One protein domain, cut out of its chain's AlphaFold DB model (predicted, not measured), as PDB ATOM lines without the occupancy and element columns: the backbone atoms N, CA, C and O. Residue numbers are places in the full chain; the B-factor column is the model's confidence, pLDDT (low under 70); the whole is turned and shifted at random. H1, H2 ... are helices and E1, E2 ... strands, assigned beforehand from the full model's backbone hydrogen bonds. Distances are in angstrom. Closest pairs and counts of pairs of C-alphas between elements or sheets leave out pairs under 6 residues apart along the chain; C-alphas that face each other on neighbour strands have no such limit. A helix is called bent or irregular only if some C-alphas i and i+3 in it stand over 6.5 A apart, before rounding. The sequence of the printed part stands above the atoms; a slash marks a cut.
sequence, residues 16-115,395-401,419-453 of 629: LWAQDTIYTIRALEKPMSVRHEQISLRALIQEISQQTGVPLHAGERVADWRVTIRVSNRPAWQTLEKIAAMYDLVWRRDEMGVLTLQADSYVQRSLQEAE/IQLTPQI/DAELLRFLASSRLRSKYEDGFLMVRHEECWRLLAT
ATOM      1  N   LEU A  16     -53.016  20.000   1.240       48.72
ATOM      2  CA  LEU A  16     -52.485  20.885   2.288       48.72
ATOM      3  C   LEU A  16     -53.322  20.871   3.581       48.72
ATOM      4  O   LEU A  16     -52.821  21.272   4.625       48.72
ATOM      5  N   TRP A  17     -54.565  20.382   3.530       50.09
ATOM      6  CA  TRP A  17     -55.494  20.336   4.672       50.09
ATOM      7  C   TRP A  17     -55.687  18.929   5.262       50.09
ATOM      8  O   TRP A  17     -56.506  18.748   6.155       50.09
ATOM      9  N   ALA A  18     -54.934  17.933   4.789       52.78
ATOM     10  CA  ALA A  18     -55.009  16.559   5.291       52.78
ATOM     11  C   ALA A  18     -54.030  16.267   6.449       52.78
ATOM     12  O   ALA A  18     -53.852  15.107   6.821       52.78
ATOM     13  N   GLN A  19     -53.368  17.288   7.006       56.34
ATOM     14  CA  GLN A  19     -52.698  17.147   8.297       56.34
ATOM     15  C   GLN A  19     -53.738  17.334   9.395       56.34
ATOM     16  O   GLN A  19     -54.133  18.460   9.701       56.34
ATOM     17  N   ASP A  20     -54.165  16.228   9.998       69.62
ATOM     18  CA  ASP A  20     -54.928  16.301  11.235       69.62
ATOM     19  C   ASP A  20     -54.047  16.939  12.304       69.62
ATOM     20  O   ASP A  20     -52.977  16.441  12.672       69.62
ATOM     21  N   THR A  21     -54.483  18.097  12.778       78.44
ATOM     22  CA  THR A  21     -53.713  18.917  13.697       78.44
ATOM     23  C   THR A  21     -53.734  18.297  15.088       78.44
ATOM     24  O   THR A  21     -54.684  18.446  15.857       78.44
ATOM     25  N   ILE A  22     -52.648  17.602  15.433       89.06
ATOM     26  CA  ILE A  22     -52.485  16.903  16.717       89.06
ATOM     27  C   ILE A  22     -52.642  17.817  17.944       89.06
ATOM     28  O   ILE A  22     -53.020  17.342  19.012       89.06
ATOM     29  N   TYR A  23     -52.417  19.130  17.798       87.81
ATOM     30  CA  TYR A  23     -52.590  20.113  18.873       87.81
ATOM     31  C   TYR A  23     -54.054  20.299  19.305       87.81
ATOM     32  O   TYR A  23     -54.311  20.854  20.366       87.81
ATOM     33  N   THR A  24     -55.027  19.829  18.517       90.62
ATOM     34  CA  THR A  24     -56.452  19.886  18.890       90.62
ATOM     35  C   THR A  24     -56.840  18.826  19.927       90.62
ATOM     36  O   THR A  24     -57.906  18.908  20.542       90.62
ATOM     37  N   ILE A  25     -55.984  17.824  20.160       93.25
ATOM     38  CA  ILE A  25     -56.258  16.726  21.086       93.25
ATOM     39  C   ILE A  25     -55.804  17.118  22.490       93.25
ATOM     40  O   ILE A  25     -54.638  16.978  22.851       93.25
ATOM     41  N   ARG A  26     -56.767  17.521  23.322       94.62
ATOM     42  CA  ARG A  26     -56.543  17.962  24.710       94.62
ATOM     43  C   ARG A  26     -55.720  16.983  25.559       94.62
ATOM     44  O   ARG A  26     -54.923  17.399  26.390       94.62
ATOM     45  N   ALA A  27     -55.867  15.675  25.346       94.38
ATOM     46  CA  ALA A  27     -55.094  14.664  26.074       94.38
ATOM     47  C   ALA A  27     -53.574  14.729  25.795       94.38
ATOM     48  O   ALA A  27     -52.778  14.336  26.646       94.38
ATOM     49  N   LEU A  28     -53.159  15.280  24.645       96.69
ATOM     50  CA  LEU A  28     -51.752  15.495  24.294       96.69
ATOM     51  C   LEU A  28     -51.172  16.802  24.869       96.69
ATOM     52  O   LEU A  28     -49.972  17.041  24.734       96.69
ATOM     53  N   GLU A  29     -51.971  17.650  25.528       96.50
ATOM     54  CA  GLU A  29     -51.469  18.832  26.256       96.50
ATOM     55  C   GLU A  29     -50.712  18.449  27.533       96.50
ATOM     56  O   GLU A  29     -49.931  19.247  28.054       96.50
ATOM     57  N   LYS A  30     -50.919  17.221  28.029       94.81
ATOM     58  CA  LYS A  30     -50.251  16.705  29.223       94.81
ATOM     59  C   LYS A  30     -48.725  16.820  29.061       94.81
ATOM     60  O   LYS A  30     -48.185  16.319  28.069       94.81
ATOM     61  N   PRO A  31     -48.020  17.460  30.013       95.25
ATOM     62  CA  PRO A  31     -46.575  17.560  29.950       95.25
ATOM     63  C   PRO A  31     -45.941  16.183  30.154       95.25
ATOM     64  O   PRO A  31     -46.363  15.407  31.012       95.25
ATOM     65  N   MET A  32     -44.906  15.904  29.373       95.06
ATOM     66  CA  MET A  32     -44.133  14.671  29.416       95.06
ATOM     67  C   MET A  32     -42.638  14.970  29.515       95.06
ATOM     68  O   MET A  32     -42.151  16.026  29.096       95.06
ATOM     69  N   SER A  33     -41.920  14.003  30.077       94.00
ATOM     70  CA  SER A  33     -40.465  13.984  30.127       94.00
ATOM     71  C   SER A  33     -39.992  12.632  29.627       94.00
ATOM     72  O   SER A  33     -40.349  11.610  30.204       94.00
ATOM     73  N   VAL A  34     -39.212  12.627  28.554       94.38
ATOM     74  CA  VAL A  34     -38.703  11.418  27.915       94.38
ATOM     75  C   VAL A  34     -37.240  11.621  27.577       94.38
ATOM     76  O   VAL A  34     -36.850  12.656  27.034       94.38
ATOM     77  N   ARG A  35     -36.422  10.627  27.921       95.44
ATOM     78  CA  ARG A  35     -34.988  10.617  27.657       95.44
ATOM     79  C   ARG A  35     -34.598   9.247  27.129       95.44
ATOM     80  O   ARG A  35     -34.511   8.308  27.908       95.44
ATOM     81  N   HIS A  36     -34.315   9.178  25.835       94.06
ATOM     82  CA  HIS A  36     -33.875   7.961  25.170       94.06
ATOM     83  C   HIS A  36     -32.746   8.228  24.196       94.06
ATOM     84  O   HIS A  36     -32.707   9.262  23.529       94.06
ATOM     85  N   GLU A  37     -31.881   7.235  24.068       89.31
ATOM     86  CA  GLU A  37     -30.826   7.192  23.068       89.31
ATOM     87  C   GLU A  37     -31.176   6.113  22.042       89.31
ATOM     88  O   GLU A  37     -31.413   4.963  22.401       89.31
ATOM     89  N   GLN A  38     -31.231   6.495  20.763       85.69
ATOM     90  CA  GLN A  38     -31.489   5.592  19.633       85.69
ATOM     91  C   GLN A  38     -32.771   4.741  19.743       85.69
ATOM     92  O   GLN A  38     -32.815   3.616  19.241       85.69
ATOM     93  N   ILE A  39     -33.834   5.269  20.354       92.69
ATOM     94  CA  ILE A  39     -35.132   4.586  20.428       92.69
ATOM     95  C   ILE A  39     -35.814   4.574  19.055       92.69
ATOM     96  O   ILE A  39     -35.730   5.550  18.308       92.69
ATOM     97  N   SER A  40     -36.500   3.480  18.709       93.75
ATOM     98  CA  SER A  40     -37.312   3.430  17.491       93.75
ATOM     99  C   SER A  40     -38.555   4.317  17.614       93.75
ATOM    100  O   SER A  40     -39.125   4.457  18.699       93.75
ATOM    101  N   LEU A  41     -39.027   4.883  16.500       95.56
ATOM    102  CA  LEU A  41     -40.252   5.685  16.476       95.56
ATOM    103  C   LEU A  41     -41.449   4.874  16.973       95.56
ATOM    104  O   LEU A  41     -42.282   5.418  17.688       95.56
ATOM    105  N   ARG A  42     -41.507   3.570  16.679       96.12
ATOM    106  CA  ARG A  42     -42.521   2.654  17.217       96.12
ATOM    107  C   ARG A  42     -42.539   2.657  18.741       96.12
ATOM    108  O   ARG A  42     -43.589   2.897  19.327       96.12
ATOM    109  N   ALA A  43     -41.392   2.395  19.369       96.00
ATOM    110  CA  ALA A  43     -41.297   2.299  20.821       96.00
ATOM    111  C   ALA A  43     -41.567   3.655  21.489       96.00
ATOM    112  O   ALA A  43     -42.342   3.724  22.439       96.00
ATOM    113  N   LEU A  44     -41.011   4.737  20.936       97.06
ATOM    114  CA  LEU A  44     -41.235   6.091  21.438       97.06
ATOM    115  C   LEU A  44     -42.711   6.500  21.345       97.06
ATOM    116  O   LEU A  44     -43.276   7.006  22.309       97.06
ATOM    117  N   ILE A  45     -43.359   6.268  20.200       97.44
ATOM    118  CA  ILE A  45     -44.773   6.609  20.003       97.44
ATOM    119  C   ILE A  45     -45.669   5.757  20.907       97.44
ATOM    120  O   ILE A  45     -46.621   6.285  21.478       97.44
ATOM    121  N   GLN A  46     -45.348   4.474  21.092       97.38
ATOM    122  CA  GLN A  46     -46.076   3.594  22.005       97.38
ATOM    123  C   GLN A  46     -45.959   4.060  23.463       97.38
ATOM    124  O   GLN A  46     -46.957   4.074  24.181       97.38
ATOM    125  N   GLU A  47     -44.778   4.497  23.901       97.56
ATOM    126  CA  GLU A  47     -44.589   5.073  25.234       97.56
ATOM    127  C   GLU A  47     -45.401   6.362  25.414       97.56
ATOM    128  O   GLU A  47     -46.115   6.515  26.407       97.56
ATOM    129  N   ILE A  48     -45.360   7.275  24.437       96.88
ATOM    130  CA  ILE A  48     -46.141   8.520  24.487       96.88
ATOM    131  C   ILE A  48     -47.645   8.213  24.495       96.88
ATOM    132  O   ILE A  48     -48.404   8.836  25.243       96.88
ATOM    133  N   SER A  49     -48.080   7.220  23.713       97.00
ATOM    134  CA  SER A  49     -49.460   6.733  23.694       97.00
ATOM    135  C   SER A  49     -49.897   6.243  25.076       97.00
ATOM    136  O   SER A  49     -50.935   6.671  25.576       97.00
ATOM    137  N   GLN A  50     -49.070   5.438  25.752       97.00
ATOM    138  CA  GLN A  50     -49.346   4.952  27.110       97.00
ATOM    139  C   GLN A  50     -49.401   6.088  28.142       97.00
ATOM    140  O   GLN A  50     -50.280   6.098  29.001       97.00
ATOM    141  N   GLN A  51     -48.499   7.072  28.056       96.19
ATOM    142  CA  GLN A  51     -48.453   8.194  29.004       96.19
ATOM    143  C   GLN A  51     -49.635   9.167  28.859       96.19
ATOM    144  O   GLN A  51     -50.067   9.772  29.852       96.19
ATOM    145  N   THR A  52     -50.137   9.347  27.634       96.31
ATOM    146  CA  THR A  52     -51.208  10.303  27.300       96.31
ATOM    147  C   THR A  52     -52.595   9.664  27.227       96.31
ATOM    148  O   THR A  52     -53.592  10.371  27.352       96.31
ATOM    149  N   GLY A  53     -52.676   8.342  27.048       96.50
ATOM    150  CA  GLY A  53     -53.925   7.611  26.821       96.50
ATOM    151  C   GLY A  53     -54.510   7.800  25.416       96.50
ATOM    152  O   GLY A  53     -55.629   7.362  25.160       96.50
ATOM    153  N   VAL A  54     -53.787   8.456  24.504       96.44
ATOM    154  CA  VAL A  54     -54.216   8.663  23.114       96.44
ATOM    155  C   VAL A  54     -53.689   7.511  22.262       96.44
ATOM    156  O   VAL A  54     -52.497   7.221  22.347       96.44
ATOM    157  N   PRO A  55     -54.513   6.853  21.425       96.75
ATOM    158  CA  PRO A  55     -54.034   5.797  20.540       96.75
ATOM    159  C   PRO A  55     -53.163   6.397  19.426       96.75
ATOM    160  O   PRO A  55     -53.667   7.046  18.506       96.75
ATOM    161  N   LEU A  56     -51.848   6.183  19.522       97.31
ATOM    162  CA  LEU A  56     -50.854   6.656  18.558       97.31
ATOM    163  C   LEU A  56     -50.098   5.464  17.969       97.31
ATOM    164  O   LEU A  56     -49.716   4.552  18.700       97.31
ATOM    165  N   HIS A  57     -49.836   5.497  16.665       97.25
ATOM    166  CA  HIS A  57     -49.087   4.458  15.960       97.25
ATOM    167  C   HIS A  57     -48.015   5.063  15.054       97.25
ATOM    168  O   HIS A  57     -48.161   6.163  14.522       97.25
ATOM    169  N   ALA A  58     -46.928   4.324  14.855       96.75
ATOM    170  CA  ALA A  58     -45.960   4.602  13.803       96.75
ATOM    171  C   ALA A  58     -46.304   3.729  12.591       96.75
ATOM    172  O   ALA A  58     -46.453   2.517  12.738       96.75
ATOM    173  N   GLY A  59     -46.429   4.320  11.404       95.38
ATOM    174  CA  GLY A  59     -46.650   3.562  10.175       95.38
ATOM    175  C   GLY A  59     -45.475   2.626   9.891       95.38
ATOM    176  O   GLY A  59     -44.328   2.975  10.161       95.38
ATOM    177  N   GLU A  60     -45.739   1.452   9.313       92.19
ATOM    178  CA  GLU A  60     -44.745   0.369   9.187       92.19
ATOM    179  C   GLU A  60     -43.411   0.810   8.569       92.19
ATOM    180  O   GLU A  60     -42.350   0.431   9.054       92.19
ATOM    181  N   ARG A  61     -43.450   1.678   7.548       89.75
ATOM    182  CA  ARG A  61     -42.241   2.151   6.845       89.75
ATOM    183  C   ARG A  61     -41.337   3.048   7.694       89.75
ATOM    184  O   ARG A  61     -40.156   3.161   7.382       89.75
ATOM    185  N   VAL A  62     -41.885   3.703   8.719       93.56
ATOM    186  CA  VAL A  62     -41.160   4.650   9.588       93.56
ATOM    187  C   VAL A  62     -41.011   4.137  11.017       93.56
ATOM    188  O   VAL A  62     -40.255   4.697  11.801       93.56
ATOM    189  N   ALA A  63     -41.716   3.058  11.364       94.38
ATOM    190  CA  ALA A  63     -41.779   2.502  12.707       94.38
ATOM    191  C   ALA A  63     -40.394   2.163  13.279       94.38
ATOM    192  O   ALA A  63     -40.144   2.370  14.466       94.38
ATOM    193  N   ASP A  64     -39.487   1.691  12.429       91.44
ATOM    194  CA  ASP A  64     -38.160   1.244  12.846       91.44
ATOM    195  C   ASP A  64     -37.100   2.357  12.784       91.44
ATOM    196  O   ASP A  64     -35.944   2.128  13.135       91.44
ATOM    197  N   TRP A  65     -37.470   3.576  12.372       91.88
ATOM    198  CA  TRP A  65     -36.539   4.705  12.348       91.88
ATOM    199  C   TRP A  65     -36.146   5.092  13.766       91.88
ATOM    200  O   TRP A  65     -36.983   5.076  14.664       91.88
ATOM    201  N   ARG A  66     -34.877   5.444  13.976       90.69
ATOM    202  CA  ARG A  66     -34.336   5.700  15.316       90.69
ATOM    203  C   ARG A  66     -34.082   7.174  15.579       90.69
ATOM    204  O   ARG A  66     -33.543   7.874  14.723       90.69
ATOM    205  N   VAL A  67     -34.390   7.599  16.800       92.12
ATOM    206  CA  VAL A  67     -34.229   8.967  17.301       92.12
ATOM    207  C   VAL A  67     -33.550   8.968  18.669       92.12
ATOM    208  O   VAL A  67     -33.798   8.094  19.495       92.12
ATOM    209  N   THR A  68     -32.697   9.963  18.927       90.38
ATOM    210  CA  THR A  68     -32.258  10.295  20.288       90.38
ATOM    211  C   THR A  68     -33.052  11.514  20.754       90.38
ATOM    212  O   THR A  68     -33.116  12.557  20.104       90.38
ATOM    213  N   ILE A  69     -33.730  11.384  21.884       92.88
ATOM    214  CA  ILE A  69     -34.652  12.408  22.363       92.88
ATOM    215  C   ILE A  69     -34.417  12.674  23.833       92.88
ATOM    216  O   ILE A  69     -34.320  11.755  24.639       92.88
ATOM    217  N   ARG A  70     -34.342  13.954  24.189       94.44
ATOM    218  CA  ARG A  70     -34.366  14.397  25.575       94.44
ATOM    219  C   ARG A  70     -35.276  15.611  25.683       94.44
ATOM    220  O   ARG A  70     -34.949  16.729  25.307       94.44
ATOM    221  N   VAL A  71     -36.457  15.350  26.209       93.62
ATOM    222  CA  VAL A  71     -37.507  16.329  26.449       93.62
ATOM    223  C   VAL A  71     -37.882  16.232  27.912       93.62
ATOM    224  O   VAL A  71     -38.000  15.137  28.448       93.62
ATOM    225  N   SER A  72     -38.074  17.361  28.577       93.69
ATOM    226  CA  SER A  72     -38.531  17.394  29.962       93.69
ATOM    227  C   SER A  72     -39.552  18.502  30.157       93.69
ATOM    228  O   SER A  72     -39.303  19.667  29.843       93.69
ATOM    229  N   ASN A  73     -40.692  18.111  30.721       95.06
ATOM    230  CA  ASN A  73     -41.829  18.967  31.023       95.06
ATOM    231  C   ASN A  73     -42.347  19.765  29.811       95.06
ATOM    232  O   ASN A  73     -42.556  20.975  29.894       95.06
ATOM    233  N   ARG A  74     -42.539  19.095  28.668       95.25
ATOM    234  CA  ARG A  74     -43.151  19.697  27.470       95.25
ATOM    235  C   ARG A  74     -44.457  18.999  27.115       95.25
ATOM    236  O   ARG A  74     -44.543  17.792  27.330       95.25
ATOM    237  N   PRO A  75     -45.450  19.709  26.550       96.69
ATOM    238  CA  PRO A  75     -46.653  19.072  26.025       96.69
ATOM    239  C   PRO A  75     -46.307  17.957  25.032       96.69
ATOM    240  O   PRO A  75     -45.413  18.111  24.189       96.69
ATOM    241  N   ALA A  76     -47.019  16.835  25.115       96.94
ATOM    242  CA  ALA A  76     -46.770  15.691  24.246       96.94
ATOM    243  C   ALA A  76     -46.984  16.024  22.764       96.94
ATOM    244  O   ALA A  76     -46.166  15.634  21.931       96.94
ATOM    245  N   TRP A  77     -48.018  16.811  22.437       96.75
ATOM    246  CA  TRP A  77     -48.278  17.228  21.054       96.75
ATOM    247  C   TRP A  77     -47.083  17.972  20.445       96.75
ATOM    248  O   TRP A  77     -46.730  17.710  19.301       96.75
ATOM    249  N   GLN A  78     -46.412  18.833  21.218       95.88
ATOM    250  CA  GLN A  78     -45.271  19.611  20.735       95.88
ATOM    251  C   GLN A  78     -44.090  18.688  20.416       95.88
ATOM    252  O   GLN A  78     -43.426  18.829  19.393       95.88
ATOM    253  N   THR A  79     -43.865  17.686  21.266       95.12
ATOM    254  CA  THR A  79     -42.824  16.676  21.045       95.12
ATOM    255  C   THR A  79     -43.098  15.861  19.779       95.12
ATOM    256  O   THR A  79     -42.209  15.702  18.942       95.12
ATOM    257  N   LEU A  80     -44.336  15.391  19.604       96.69
ATOM    258  CA  LEU A  80     -44.772  14.629  18.430       96.69
ATOM    259  C   LEU A  80     -44.711  15.457  17.137       96.69
ATOM    260  O   LEU A  80     -44.361  14.923  16.085       96.69
ATOM    261  N   GLU A  81     -45.013  16.754  17.210       95.44
ATOM    262  CA  GLU A  81     -44.891  17.684  16.085       95.44
ATOM    263  C   GLU A  81     -43.430  17.864  15.675       95.44
ATOM    264  O   GLU A  81     -43.106  17.741  14.497       95.44
ATOM    265  N   LYS A  82     -42.521  18.098  16.634       94.88
ATOM    266  CA  LYS A  82     -41.095  18.256  16.320       94.88
ATOM    267  C   LYS A  82     -40.481  16.967  15.780       94.88
ATOM    268  O   LYS A  82     -39.667  17.041  14.865       94.88
ATOM    269  N   ILE A  83     -40.896  15.796  16.271       94.75
ATOM    270  CA  ILE A  83     -40.500  14.506  15.679       94.75
ATOM    271  C   ILE A  83     -40.976  14.424  14.225       94.75
ATOM    272  O   ILE A  83     -40.179  14.107  13.343       94.75
ATOM    273  N   ALA A  84     -42.245  14.745  13.960       95.00
ATOM    274  CA  ALA A  84     -42.791  14.706  12.607       95.00
ATOM    275  C   ALA A  84     -42.064  15.684  11.672       95.00
ATOM    276  O   ALA A  84     -41.565  15.271  10.629       95.00
ATOM    277  N   ALA A  85     -41.896  16.941  12.087       92.44
ATOM    278  CA  ALA A  85     -41.196  17.971  11.326       92.44
ATOM    279  C   ALA A  85     -39.731  17.604  11.046       92.44
ATOM    280  O   ALA A  85     -39.216  17.864   9.963       92.44
ATOM    281  N   MET A  86     -39.053  16.963  11.998       91.00
ATOM    282  CA  MET A  86     -37.658  16.554  11.829       91.00
ATOM    283  C   MET A  86     -37.483  15.517  10.720       91.00
ATOM    284  O   MET A  86     -36.460  15.518  10.038       91.00
ATOM    285  N   TYR A  87     -38.472  14.656  10.514       90.19
ATOM    286  CA  TYR A  87     -38.465  13.633   9.473       90.19
ATOM    287  C   TYR A  87     -39.407  13.959   8.306       90.19
ATOM    288  O   TYR A  87     -39.714  13.070   7.517       90.19
ATOM    289  N   ASP A  88     -39.878  15.202   8.188       92.50
ATOM    290  CA  ASP A  88     -40.840  15.596   7.153       92.50
ATOM    291  C   ASP A  88     -42.050  14.615   7.069       92.50
ATOM    292  O   ASP A  88     -42.576  14.313   5.997       92.50
ATOM    293  N   LEU A  89     -42.458  14.059   8.220       94.31
ATOM    294  CA  LEU A  89     -43.543  13.086   8.374       94.31
ATOM    295  C   LEU A  89     -44.867  13.788   8.659       94.31
ATOM    296  O   LEU A  89     -44.913  14.931   9.112       94.31
ATOM    297  N   VAL A  90     -45.958  13.061   8.444       95.31
ATOM    298  CA  VAL A  90     -47.317  13.562   8.643       95.31
ATOM    299  C   VAL A  90     -48.108  12.655   9.570       95.31
ATOM    300  O   VAL A  90     -48.040  11.430   9.478       95.31
ATOM    301  N   TRP A  91     -48.878  13.269  10.462       95.69
ATOM    302  CA  TRP A  91     -49.888  12.575  11.247       95.69
ATOM    303  C   TRP A  91     -51.163  12.447  10.420       95.69
ATOM    304  O   TRP A  91     -51.636  13.431   9.850       95.69
ATOM    305  N   ARG A  92     -51.710  11.233  10.346       94.88
ATOM    306  CA  ARG A  92     -53.002  10.954   9.711       94.88
ATOM    307  C   ARG A  92     -53.911  10.237  10.685       94.88
ATOM    308  O   ARG A  92     -53.457   9.316  11.368       94.88
ATOM    309  N   ARG A  93     -55.176  10.635  10.735       94.31
ATOM    310  CA  ARG A  93     -56.192   9.936  11.512       94.31
ATOM    311  C   ARG A  93     -56.902   8.901  10.649       94.31
ATOM    312  O   ARG A  93     -57.286   9.196   9.519       94.31
ATOM    313  N   ASP A  94     -57.051   7.688  11.166       91.75
ATOM    314  CA  ASP A  94     -57.868   6.661  10.522       91.75
ATOM    315  C   ASP A  94     -59.358   6.779  10.902       91.75
ATOM    316  O   ASP A  94     -59.755   7.623  11.713       91.75
ATOM    317  N   GLU A  95     -60.194   5.918  10.318       90.94
ATOM    318  CA  GLU A  95     -61.641   5.872  10.586       90.94
ATOM    319  C   GLU A  95     -61.974   5.543  12.052       90.94
ATOM    320  O   GLU A  95     -63.018   5.948  12.559       90.94
ATOM    321  N   MET A  96     -61.075   4.848  12.755       90.62
ATOM    322  CA  MET A  96     -61.208   4.516  14.178       90.62
ATOM    323  C   MET A  96     -60.709   5.646  15.091       90.62
ATOM    324  O   MET A  96     -60.749   5.531  16.317       90.62
ATOM    325  N   GLY A  97     -60.250   6.757  14.512       90.56
ATOM    326  CA  GLY A  97     -59.753   7.914  15.235       90.56
ATOM    327  C   GLY A  97     -58.310   7.782  15.723       90.56
ATOM    328  O   GLY A  97     -57.869   8.667  16.462       90.56
ATOM    329  N   VAL A  98     -57.591   6.730  15.323       93.75
ATOM    330  CA  VAL A  98     -56.196   6.455  15.677       93.75
ATOM    331  C   VAL A  98     -55.274   7.348  14.859       93.75
ATOM    332  O   VAL A  98     -55.383   7.429  13.635       93.75
ATOM    333  N   LEU A  99     -54.329   8.011  15.528       96.19
ATOM    334  CA  LEU A  99     -53.323   8.824  14.851       96.19
ATOM    335  C   LEU A  99     -52.118   7.973  14.464       96.19
ATOM    336  O   LEU A  99     -51.454   7.397  15.325       96.19
ATOM    337  N   THR A 100     -51.795   7.953  13.177       96.88
ATOM    338  CA  THR A 100     -50.639   7.237  12.640       96.88
ATOM    339  C   THR A 100     -49.631   8.213  12.043       96.88
ATOM    340  O   THR A 100     -49.977   9.007  11.169       96.88
ATOM    341  N   LEU A 101     -48.375   8.137  12.485       96.56
ATOM    342  CA  LEU A 101     -47.259   8.876  11.895       96.56
ATOM    343  C   LEU A 101     -46.794   8.170  10.621       96.56
ATOM    344  O   LEU A 101     -46.383   7.011  10.669       96.56
ATOM    345  N   GLN A 102     -46.847   8.849   9.480       95.56
ATOM    346  CA  GLN A 102     -46.551   8.263   8.173       95.56
ATOM    347  C   GLN A 102     -45.607   9.146   7.355       95.56
ATOM    348  O   GLN A 102     -45.569  10.365   7.514       95.56
ATOM    349  N   ALA A 103     -44.854   8.523   6.448       92.75
ATOM    350  CA  ALA A 103     -44.074   9.240   5.446       92.75
ATOM    351  C   ALA A 103     -45.006   9.866   4.407       92.75
ATOM    352  O   ALA A 103     -45.798   9.153   3.781       92.75
ATOM    353  N   ASP A 104     -44.886  11.177   4.200       90.19
ATOM    354  CA  ASP A 104     -45.593  11.853   3.117       90.19
ATOM    355  C   ASP A 104     -44.981  11.515   1.745       90.19
ATOM    356  O   ASP A 104     -43.887  10.958   1.639       90.19
ATOM    357  N   SER A 105     -45.691  11.866   0.676       87.38
ATOM    358  CA  SER A 105     -45.296  11.685  -0.720       87.38
ATOM    359  C   SER A 105     -43.886  12.197  -1.032       87.38
ATOM    360  O   SER A 105     -43.156  11.537  -1.771       87.38
ATOM    361  N   TYR A 106     -43.473  13.326  -0.440       89.38
ATOM    362  CA  TYR A 106     -42.112  13.848  -0.574       89.38
ATOM    363  C   TYR A 106     -41.076  12.875  -0.002       89.38
ATOM    364  O   TYR A 106     -40.159  12.469  -0.710       89.38
ATOM    365  N   VAL A 107     -41.260  12.441   1.247       88.88
ATOM    366  CA  VAL A 107     -40.344  11.516   1.928       88.88
ATOM    367  C   VAL A 107     -40.303  10.167   1.221       88.88
ATOM    368  O   VAL A 107     -39.228   9.613   1.016       88.88
ATOM    369  N   GLN A 108     -41.454   9.652   0.785       87.44
ATOM    370  CA  GLN A 108     -41.519   8.411   0.010       87.44
ATOM    371  C   GLN A 108     -40.730   8.521  -1.294       87.44
ATOM    372  O   GLN A 108     -39.958   7.618  -1.616       87.44
ATOM    373  N   ARG A 109     -40.875   9.641  -2.013       88.25
ATOM    374  CA  ARG A 109     -40.097   9.903  -3.222       88.25
ATOM    375  C   ARG A 109     -38.610  10.003  -2.906       88.25
ATOM    376  O   ARG A 109     -37.832   9.356  -3.585       88.25
ATOM    377  N   SER A 110     -38.211  10.728  -1.862       86.75
ATOM    378  CA  SER A 110     -36.800  10.850  -1.477       86.75
ATOM    379  C   SER A 110     -36.176   9.522  -1.049       86.75
ATOM    380  O   SER A 110     -35.011   9.282  -1.347       86.75
ATOM    381  N   LEU A 111     -36.927   8.641  -0.382       85.44
ATOM    382  CA  LEU A 111     -36.468   7.286  -0.066       85.44
ATOM    383  C   LEU A 111     -36.308   6.454  -1.337       85.44
ATOM    384  O   LEU A 111     -35.263   5.843  -1.529       85.44
ATOM    385  N   GLN A 112     -37.290   6.490  -2.238       85.06
ATOM    386  CA  GLN A 112     -37.227   5.767  -3.508       85.06
ATOM    387  C   GLN A 112     -36.102   6.292  -4.418       85.06
ATOM    388  O   GLN A 112     -35.383   5.517  -5.049       85.06
ATOM    389  N   GLU A 113     -35.911   7.610  -4.478       83.12
ATOM    390  CA  GLU A 113     -34.791   8.265  -5.159       83.12
ATOM    391  C   GLU A 113     -33.467   7.848  -4.524       83.12
ATOM    392  O   GLU A 113     -32.553   7.454  -5.235       83.12
ATOM    393  N   ALA A 114     -33.353   7.850  -3.195       79.75
ATOM    394  CA  ALA A 114     -32.141   7.400  -2.523       79.75
ATOM    395  C   ALA A 114     -31.838   5.916  -2.795       79.75
ATOM    396  O   ALA A 114     -30.683   5.568  -3.043       79.75
ATOM    397  N   GLU A 115     -32.851   5.049  -2.796       78.31
ATOM    398  CA  GLU A 115     -32.724   3.629  -3.139       78.31
ATOM    399  C   GLU A 115     -32.282   3.441  -4.598       78.31
ATOM    400  O   GLU A 115     -31.306   2.739  -4.865       78.31
ATOM    401  N   ILE A 395     -32.493  17.905  22.013       35.25
ATOM    402  CA  ILE A 395     -32.843  16.675  21.221       35.25
ATOM    403  C   ILE A 395     -31.817  16.438  20.077       35.25
ATOM    404  O   ILE A 395     -31.291  17.394  19.519       35.25
ATOM    405  N   GLN A 396     -31.492  15.189  19.700       35.41
ATOM    406  CA  GLN A 396     -30.419  14.900  18.723       35.41
ATOM    407  C   GLN A 396     -30.731  13.683  17.832       35.41
ATOM    408  O   GLN A 396     -31.161  12.661  18.332       35.41
ATOM    409  N   LEU A 397     -30.444  13.703  16.524       36.16
ATOM    410  CA  LEU A 397     -30.409  12.471  15.716       36.16
ATOM    411  C   LEU A 397     -28.989  12.099  15.333       36.16
ATOM    412  O   LEU A 397     -28.238  12.913  14.798       36.16
ATOM    413  N   THR A 398     -28.665  10.826  15.513       34.47
ATOM    414  CA  THR A 398     -27.515  10.191  14.873       34.47
ATOM    415  C   THR A 398     -27.980   8.857  14.287       34.47
ATOM    416  O   THR A 398     -28.268   7.939  15.056       34.47
ATOM    417  N   PRO A 399     -28.062   8.694  12.950       31.19
ATOM    418  CA  PRO A 399     -27.968   7.352  12.371       31.19
ATOM    419  C   PRO A 399     -26.623   6.772  12.814       31.19
ATOM    420  O   PRO A 399     -25.676   7.546  12.892       31.19
ATOM    421  N   GLN A 400     -26.557   5.473  13.125       34.78
ATOM    422  CA  GLN A 400     -25.442   4.710  13.735       34.78
ATOM    423  C   GLN A 400     -23.983   5.144  13.410       34.78
ATOM    424  O   GLN A 400     -23.190   4.375  12.868       34.78
ATOM    425  N   ILE A 401     -23.580   6.355  13.780       32.38
ATOM    426  CA  ILE A 401     -22.218   6.865  13.702       32.38
ATOM    427  C   ILE A 401     -21.773   6.967  15.149       32.38
ATOM    428  O   ILE A 401     -22.029   7.951  15.840       32.38
ATOM    429  N   ASP A 419     -21.587  26.065  23.273       52.44
ATOM    430  CA  ASP A 419     -22.375  26.524  22.128       52.44
ATOM    431  C   ASP A 419     -21.513  26.803  20.893       52.44
ATOM    432  O   ASP A 419     -21.860  26.389  19.797       52.44
ATOM    433  N   ALA A 420     -20.359  27.457  21.034       59.59
ATOM    434  CA  ALA A 420     -19.440  27.710  19.927       59.59
ATOM    435  C   ALA A 420     -18.708  26.445  19.448       59.59
ATOM    436  O   ALA A 420     -18.277  26.385  18.297       59.59
ATOM    437  N   GLU A 421     -18.525  25.444  20.307       59.84
ATOM    438  CA  GLU A 421     -17.943  24.152  19.937       59.84
ATOM    439  C   GLU A 421     -18.983  23.217  19.314       59.84
ATOM    440  O   GLU A 421     -18.713  22.630  18.272       59.84
ATOM    441  N   LEU A 422     -20.205  23.184  19.849       64.62
ATOM    442  CA  LEU A 422     -21.358  22.508  19.264       64.62
ATOM    443  C   LEU A 422     -21.719  23.131  17.916       64.62
ATOM    444  O   LEU A 422     -21.910  22.404  16.953       64.62
ATOM    445  N   LEU A 423     -21.750  24.461  17.799       61.69
ATOM    446  CA  LEU A 423     -21.987  25.136  16.522       61.69
ATOM    447  C   LEU A 423     -20.843  24.899  15.536       61.69
ATOM    448  O   LEU A 423     -21.112  24.691  14.360       61.69
ATOM    449  N   ARG A 424     -19.576  24.869  15.978       65.81
ATOM    450  CA  ARG A 424     -18.453  24.485  15.100       65.81
ATOM    451  C   ARG A 424     -18.527  23.023  14.674       65.81
ATOM    452  O   ARG A 424     -18.244  22.719  13.519       65.81
ATOM    453  N   PHE A 425     -18.931  22.130  15.567       68.88
ATOM    454  CA  PHE A 425     -19.159  20.726  15.255       68.88
ATOM    455  C   PHE A 425     -20.302  20.577  14.250       68.88
ATOM    456  O   PHE A 425     -20.117  19.964  13.205       68.88
ATOM    457  N   LEU A 426     -21.449  21.213  14.494       71.94
ATOM    458  CA  LEU A 426     -22.592  21.230  13.579       71.94
ATOM    459  C   LEU A 426     -22.229  21.861  12.225       71.94
ATOM    460  O   LEU A 426     -22.656  21.356  11.198       71.94
ATOM    461  N   ALA A 427     -21.390  22.902  12.204       67.19
ATOM    462  CA  ALA A 427     -20.936  23.552  10.972       67.19
ATOM    463  C   ALA A 427     -19.891  22.740  10.184       67.19
ATOM    464  O   ALA A 427     -19.745  22.942   8.982       67.19
ATOM    465  N   SER A 428     -19.142  21.854  10.847       61.19
ATOM    466  CA  SER A 428     -18.123  20.998  10.213       61.19
ATOM    467  C   SER A 428     -18.623  19.591   9.890       61.19
ATOM    468  O   SER A 428     -17.946  18.837   9.191       61.19
ATOM    469  N   SER A 429     -19.807  19.229  10.373       68.00
ATOM    470  CA  SER A 429     -20.428  17.932  10.137       68.00
ATOM    471  C   SER A 429     -21.535  18.043   9.089       68.00
ATOM    472  O   SER A 429     -22.123  19.102   8.883       68.00
ATOM    473  N   ARG A 430     -21.842  16.932   8.408       79.69
ATOM    474  CA  ARG A 430     -22.973  16.824   7.466       79.69
ATOM    475  C   ARG A 430     -24.304  16.769   8.222       79.69
ATOM    476  O   ARG A 430     -25.072  15.817   8.079       79.69
ATOM    477  N   LEU A 431     -24.552  17.751   9.081       83.19
ATOM    478  CA  LEU A 431     -25.714  17.842   9.953       83.19
ATOM    479  C   LEU A 431     -26.494  19.120   9.633       83.19
ATOM    480  O   LEU A 431     -25.957  20.219   9.587       83.19
ATOM    481  N   ARG A 432     -27.804  18.976   9.463       83.19
ATOM    482  CA  ARG A 432     -28.761  20.074   9.503       83.19
ATOM    483  C   ARG A 432     -29.259  20.219  10.927       83.19
ATOM    484  O   ARG A 432     -29.783  19.260  11.492       83.19
ATOM    485  N   SER A 433     -29.142  21.415  11.483       84.81
ATOM    486  CA  SER A 433     -29.705  21.742  12.789       84.81
ATOM    487  C   SER A 433     -30.724  22.868  12.693       84.81
ATOM    488  O   SER A 433     -30.524  23.824  11.945       84.81
ATOM    489  N   LYS A 434     -31.794  22.783  13.483       87.00
ATOM    490  CA  LYS A 434     -32.802  23.836  13.642       87.00
ATOM    491  C   LYS A 434     -33.103  24.004  15.128       87.00
ATOM    492  O   LYS A 434     -33.344  23.012  15.809       87.00
ATOM    493  N   TYR A 435     -33.092  25.240  15.620       85.75
ATOM    494  CA  TYR A 435     -33.545  25.566  16.971       85.75
ATOM    495  C   TYR A 435     -34.893  26.281  16.895       85.75
ATOM    496  O   TYR A 435     -35.011  27.300  16.217       85.75
ATOM    497  N   GLU A 436     -35.915  25.731  17.544       87.12
ATOM    498  CA  GLU A 436     -37.284  26.248  17.479       87.12
ATOM    499  C   GLU A 436     -38.056  25.859  18.745       87.12
ATOM    500  O   GLU A 436     -38.006  24.711  19.172       87.12
ATOM    501  N   ASP A 437     -38.756  26.810  19.368       87.88
ATOM    502  CA  ASP A 437     -39.583  26.602  20.572       87.88
ATOM    503  C   ASP A 437     -38.870  25.944  21.771       87.88
ATOM    504  O   ASP A 437     -39.487  25.290  22.616       87.88
ATOM    505  N   GLY A 438     -37.548  26.113  21.868       84.81
ATOM    506  CA  GLY A 438     -36.729  25.462  22.893       84.81
ATOM    507  C   GLY A 438     -36.335  24.020  22.565       84.81
ATOM    508  O   GLY A 438     -35.869  23.309  23.451       84.81
ATOM    509  N   PHE A 439     -36.523  23.593  21.316       87.50
ATOM    510  CA  PHE A 439     -36.067  22.317  20.781       87.50
ATOM    511  C   PHE A 439     -34.855  22.578  19.888       87.50
ATOM    512  O   PHE A 439     -34.964  23.279  18.885       87.50
ATOM    513  N   LEU A 440     -33.708  21.988  20.224       88.81
ATOM    514  CA  LEU A 440     -32.632  21.793  19.258       88.81
ATOM    515  C   LEU A 440     -32.936  20.506  18.499       88.81
ATOM    516  O   LEU A 440     -33.055  19.459  19.115       88.81
ATOM    517  N   MET A 441     -33.089  20.588  17.186       90.88
ATOM    518  CA  MET A 441     -33.305  19.447  16.305       90.88
ATOM    519  C   MET A 441     -32.076  19.301  15.424       90.88
ATOM    520  O   MET A 441     -31.622  20.286  14.845       90.88
ATOM    521  N   VAL A 442     -31.539  18.092  15.312       87.44
ATOM    522  CA  VAL A 442     -30.336  17.808  14.523       87.44
ATOM    523  C   VAL A 442     -30.611  16.586  13.668       87.44
ATOM    524  O   VAL A 442     -31.084  15.589  14.196       87.44
ATOM    525  N   ARG A 443     -30.313  16.650  12.370       88.19
ATOM    526  CA  ARG A 443     -30.517  15.571  11.397       88.19
ATOM    527  C   ARG A 443     -29.340  15.502  10.437       88.19
ATOM    528  O   ARG A 443     -28.860  16.533   9.992       88.19
ATOM    529  N   HIS A 444     -28.911  14.310  10.040       85.75
ATOM    530  CA  HIS A 444     -27.883  14.176   9.004       85.75
ATOM    531  C   HIS A 444     -28.388  14.673   7.633       85.75
ATOM    532  O   HIS A 444     -29.529  14.409   7.257       85.75
ATOM    533  N   GLU A 445     -27.551  15.362   6.856       82.69
ATOM    534  CA  GLU A 445     -27.912  15.871   5.521       82.69
ATOM    535  C   GLU A 445     -28.354  14.745   4.584       82.69
ATOM    536  O   GLU A 445     -29.350  14.860   3.879       82.69
ATOM    537  N   GLU A 446     -27.655  13.614   4.651       81.31
ATOM    538  CA  GLU A 446     -27.973  12.398   3.896       81.31
ATOM    539  C   GLU A 446     -28.942  11.456   4.636       81.31
ATOM    540  O   GLU A 446     -28.918  10.250   4.399       81.31
ATOM    541  N   CYS A 447     -29.759  11.962   5.569       86.81
ATOM    542  CA  CYS A 447     -30.669  11.137   6.377       86.81
ATOM    543  C   CYS A 447     -31.498  10.153   5.544       86.81
ATOM    544  O   CYS A 447     -31.542   8.987   5.902       86.81
ATOM    545  N   TRP A 448     -32.063  10.565   4.405       86.94
ATOM    546  CA  TRP A 448     -32.864   9.682   3.547       86.94
ATOM    547  C   TRP A 448     -32.064   8.514   2.993       86.94
ATOM    548  O   TRP A 448     -32.511   7.373   3.048       86.94
ATOM    549  N   ARG A 449     -30.838   8.782   2.540       83.12
ATOM    550  CA  ARG A 449     -29.917   7.743   2.077       83.12
ATOM    551  C   ARG A 449     -29.537   6.799   3.209       83.12
ATOM    552  O   ARG A 449     -29.444   5.590   3.006       83.12
ATOM    553  N   LEU A 450     -29.293   7.347   4.397       85.12
ATOM    554  CA  LEU A 450     -28.933   6.551   5.560       85.12
ATOM    555  C   LEU A 450     -30.114   5.704   6.042       85.12
ATOM    556  O   LEU A 450     -29.899   4.538   6.328       85.12
ATOM    557  N   LEU A 451     -31.337   6.226   6.047       86.88
ATOM    558  CA  LEU A 451     -32.539   5.472   6.402       86.88
ATOM    559  C   LEU A 451     -32.835   4.369   5.378       86.88
ATOM    560  O   LEU A 451     -33.065   3.231   5.765       86.88
ATOM    561  N   ALA A 452     -32.718   4.664   4.079       85.62
ATOM    562  CA  ALA A 452     -32.904   3.689   2.995       85.62
ATOM    563  C   ALA A 452     -31.902   2.517   3.028       85.62
ATOM    564  O   ALA A 452     -32.120   1.470   2.423       85.62
ATOM    565  N   THR A 453     -30.773   2.694   3.715       85.75
ATOM    566  CA  THR A 453     -29.707   1.689   3.819       85.75
ATOM    567  C   THR A 453     -29.516   1.183   5.246       85.75
ATOM    568  O   THR A 453     -28.591   0.415   5.499       85.75
TER     569      THR A 453
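This is residues 16 to 115, 395 to 401 and 419 to 453 of the 629 residues of an uncharacterized protein of Armatimonadetes bacterium (UniProt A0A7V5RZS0). Two helices, H2 and H4, run side by side in opposite ways and make a core between a small three-stranded sheet, E2 E5 E4, and a long, strongly bent ribbon of two strands, E1 and E3. A separate hairpin, E6 and E7, packs on H4 through E7, with H6 out beyond it; H5 and H7 meet each other away from the core. The printed part has 142 residues, in the order H1 E1 H2 E2 H3 E3 H4 E4 E5 H5 H6 E6 E7 H7. The sheet E2 E5 E4 is mixed, both two-stranded sheets are antiparallel, and the class is mixed, helices and strands. The whole is compact, with a radius of gyration of the C-alphas of 15.1 A and spans of 45 by 36 by 27 A.

H1, residues 26 to 29, begins at C-alpha 26 (-56.543, 17.962, 24.710). E1, residues 31 to 40, 21.0 A long, bends by 102 degrees at residue 37. H2, residues 41 to 52, measures 16.1 A; E2 is residues 56 to 58 and H3 residues 60 to 63. E3, residues 66 to 75, 21.1 A, bends by 95 degrees at residue 72. H4, residues 76 to 86, measures 15.4 A; E4 is residues 89 to 93, E5 residues 99 to 103. H5, residues 105 to 115, measures 15.1 A. H6 is residues 419 to 428, E6 431 to 436, E7 439 to 444, and H7, residues 447 to 452, ends at C-alpha 452 (-32.904, 3.689, 2.995).

E5 is parallel to E2, N 57 and O 99 being 2.8 A apart, and antiparallel to E4, its hairpin partner, with N 92 and O 100 at 2.9 A. H2 and H4 are on the same face of this sheet, two layers, helices on one face; they are close but not clearly touching, Ile 48 and Ala 76 having the closest C-alphas at 7.2 A, at a shallow tilt of 18 degrees. H3 is on the sheet too, and H5 only grazes it. E1 and E3 are antiparallel, with N 34 and O 71 at 2.8 A. H1 touches H4, the C-alphas of Leu 28 and Ala 76 being closest at 5.0 A. The closest C-alphas of H4 and E7 are Met 86 and Met 441, 6.9 A. E6 and E7 form a hairpin, N 434 and O 441 at 2.8 A; H6 comes closest to E6 at C-alphas 426 and 433, 7.2 A. H5 touches H7, C-alphas 114 and 449 at 5.1 A. Every O i to N i+4 pair is within hydrogen-bond range in H2, H4, H5, H6 and H7; H1 and H3 are too short for one.

The C-alphas of Glu 95 and Ala 420 are farthest apart, 48.4 A. Residues 116 to 394 and 402 to 418 are not printed, with C-alpha gaps of 27.6 A and 21.4 A. The links printed whole are tight. The pLDDT is under 70 at residues 16 to 20, 395 to 401, 419 to 425 and 427 to 429.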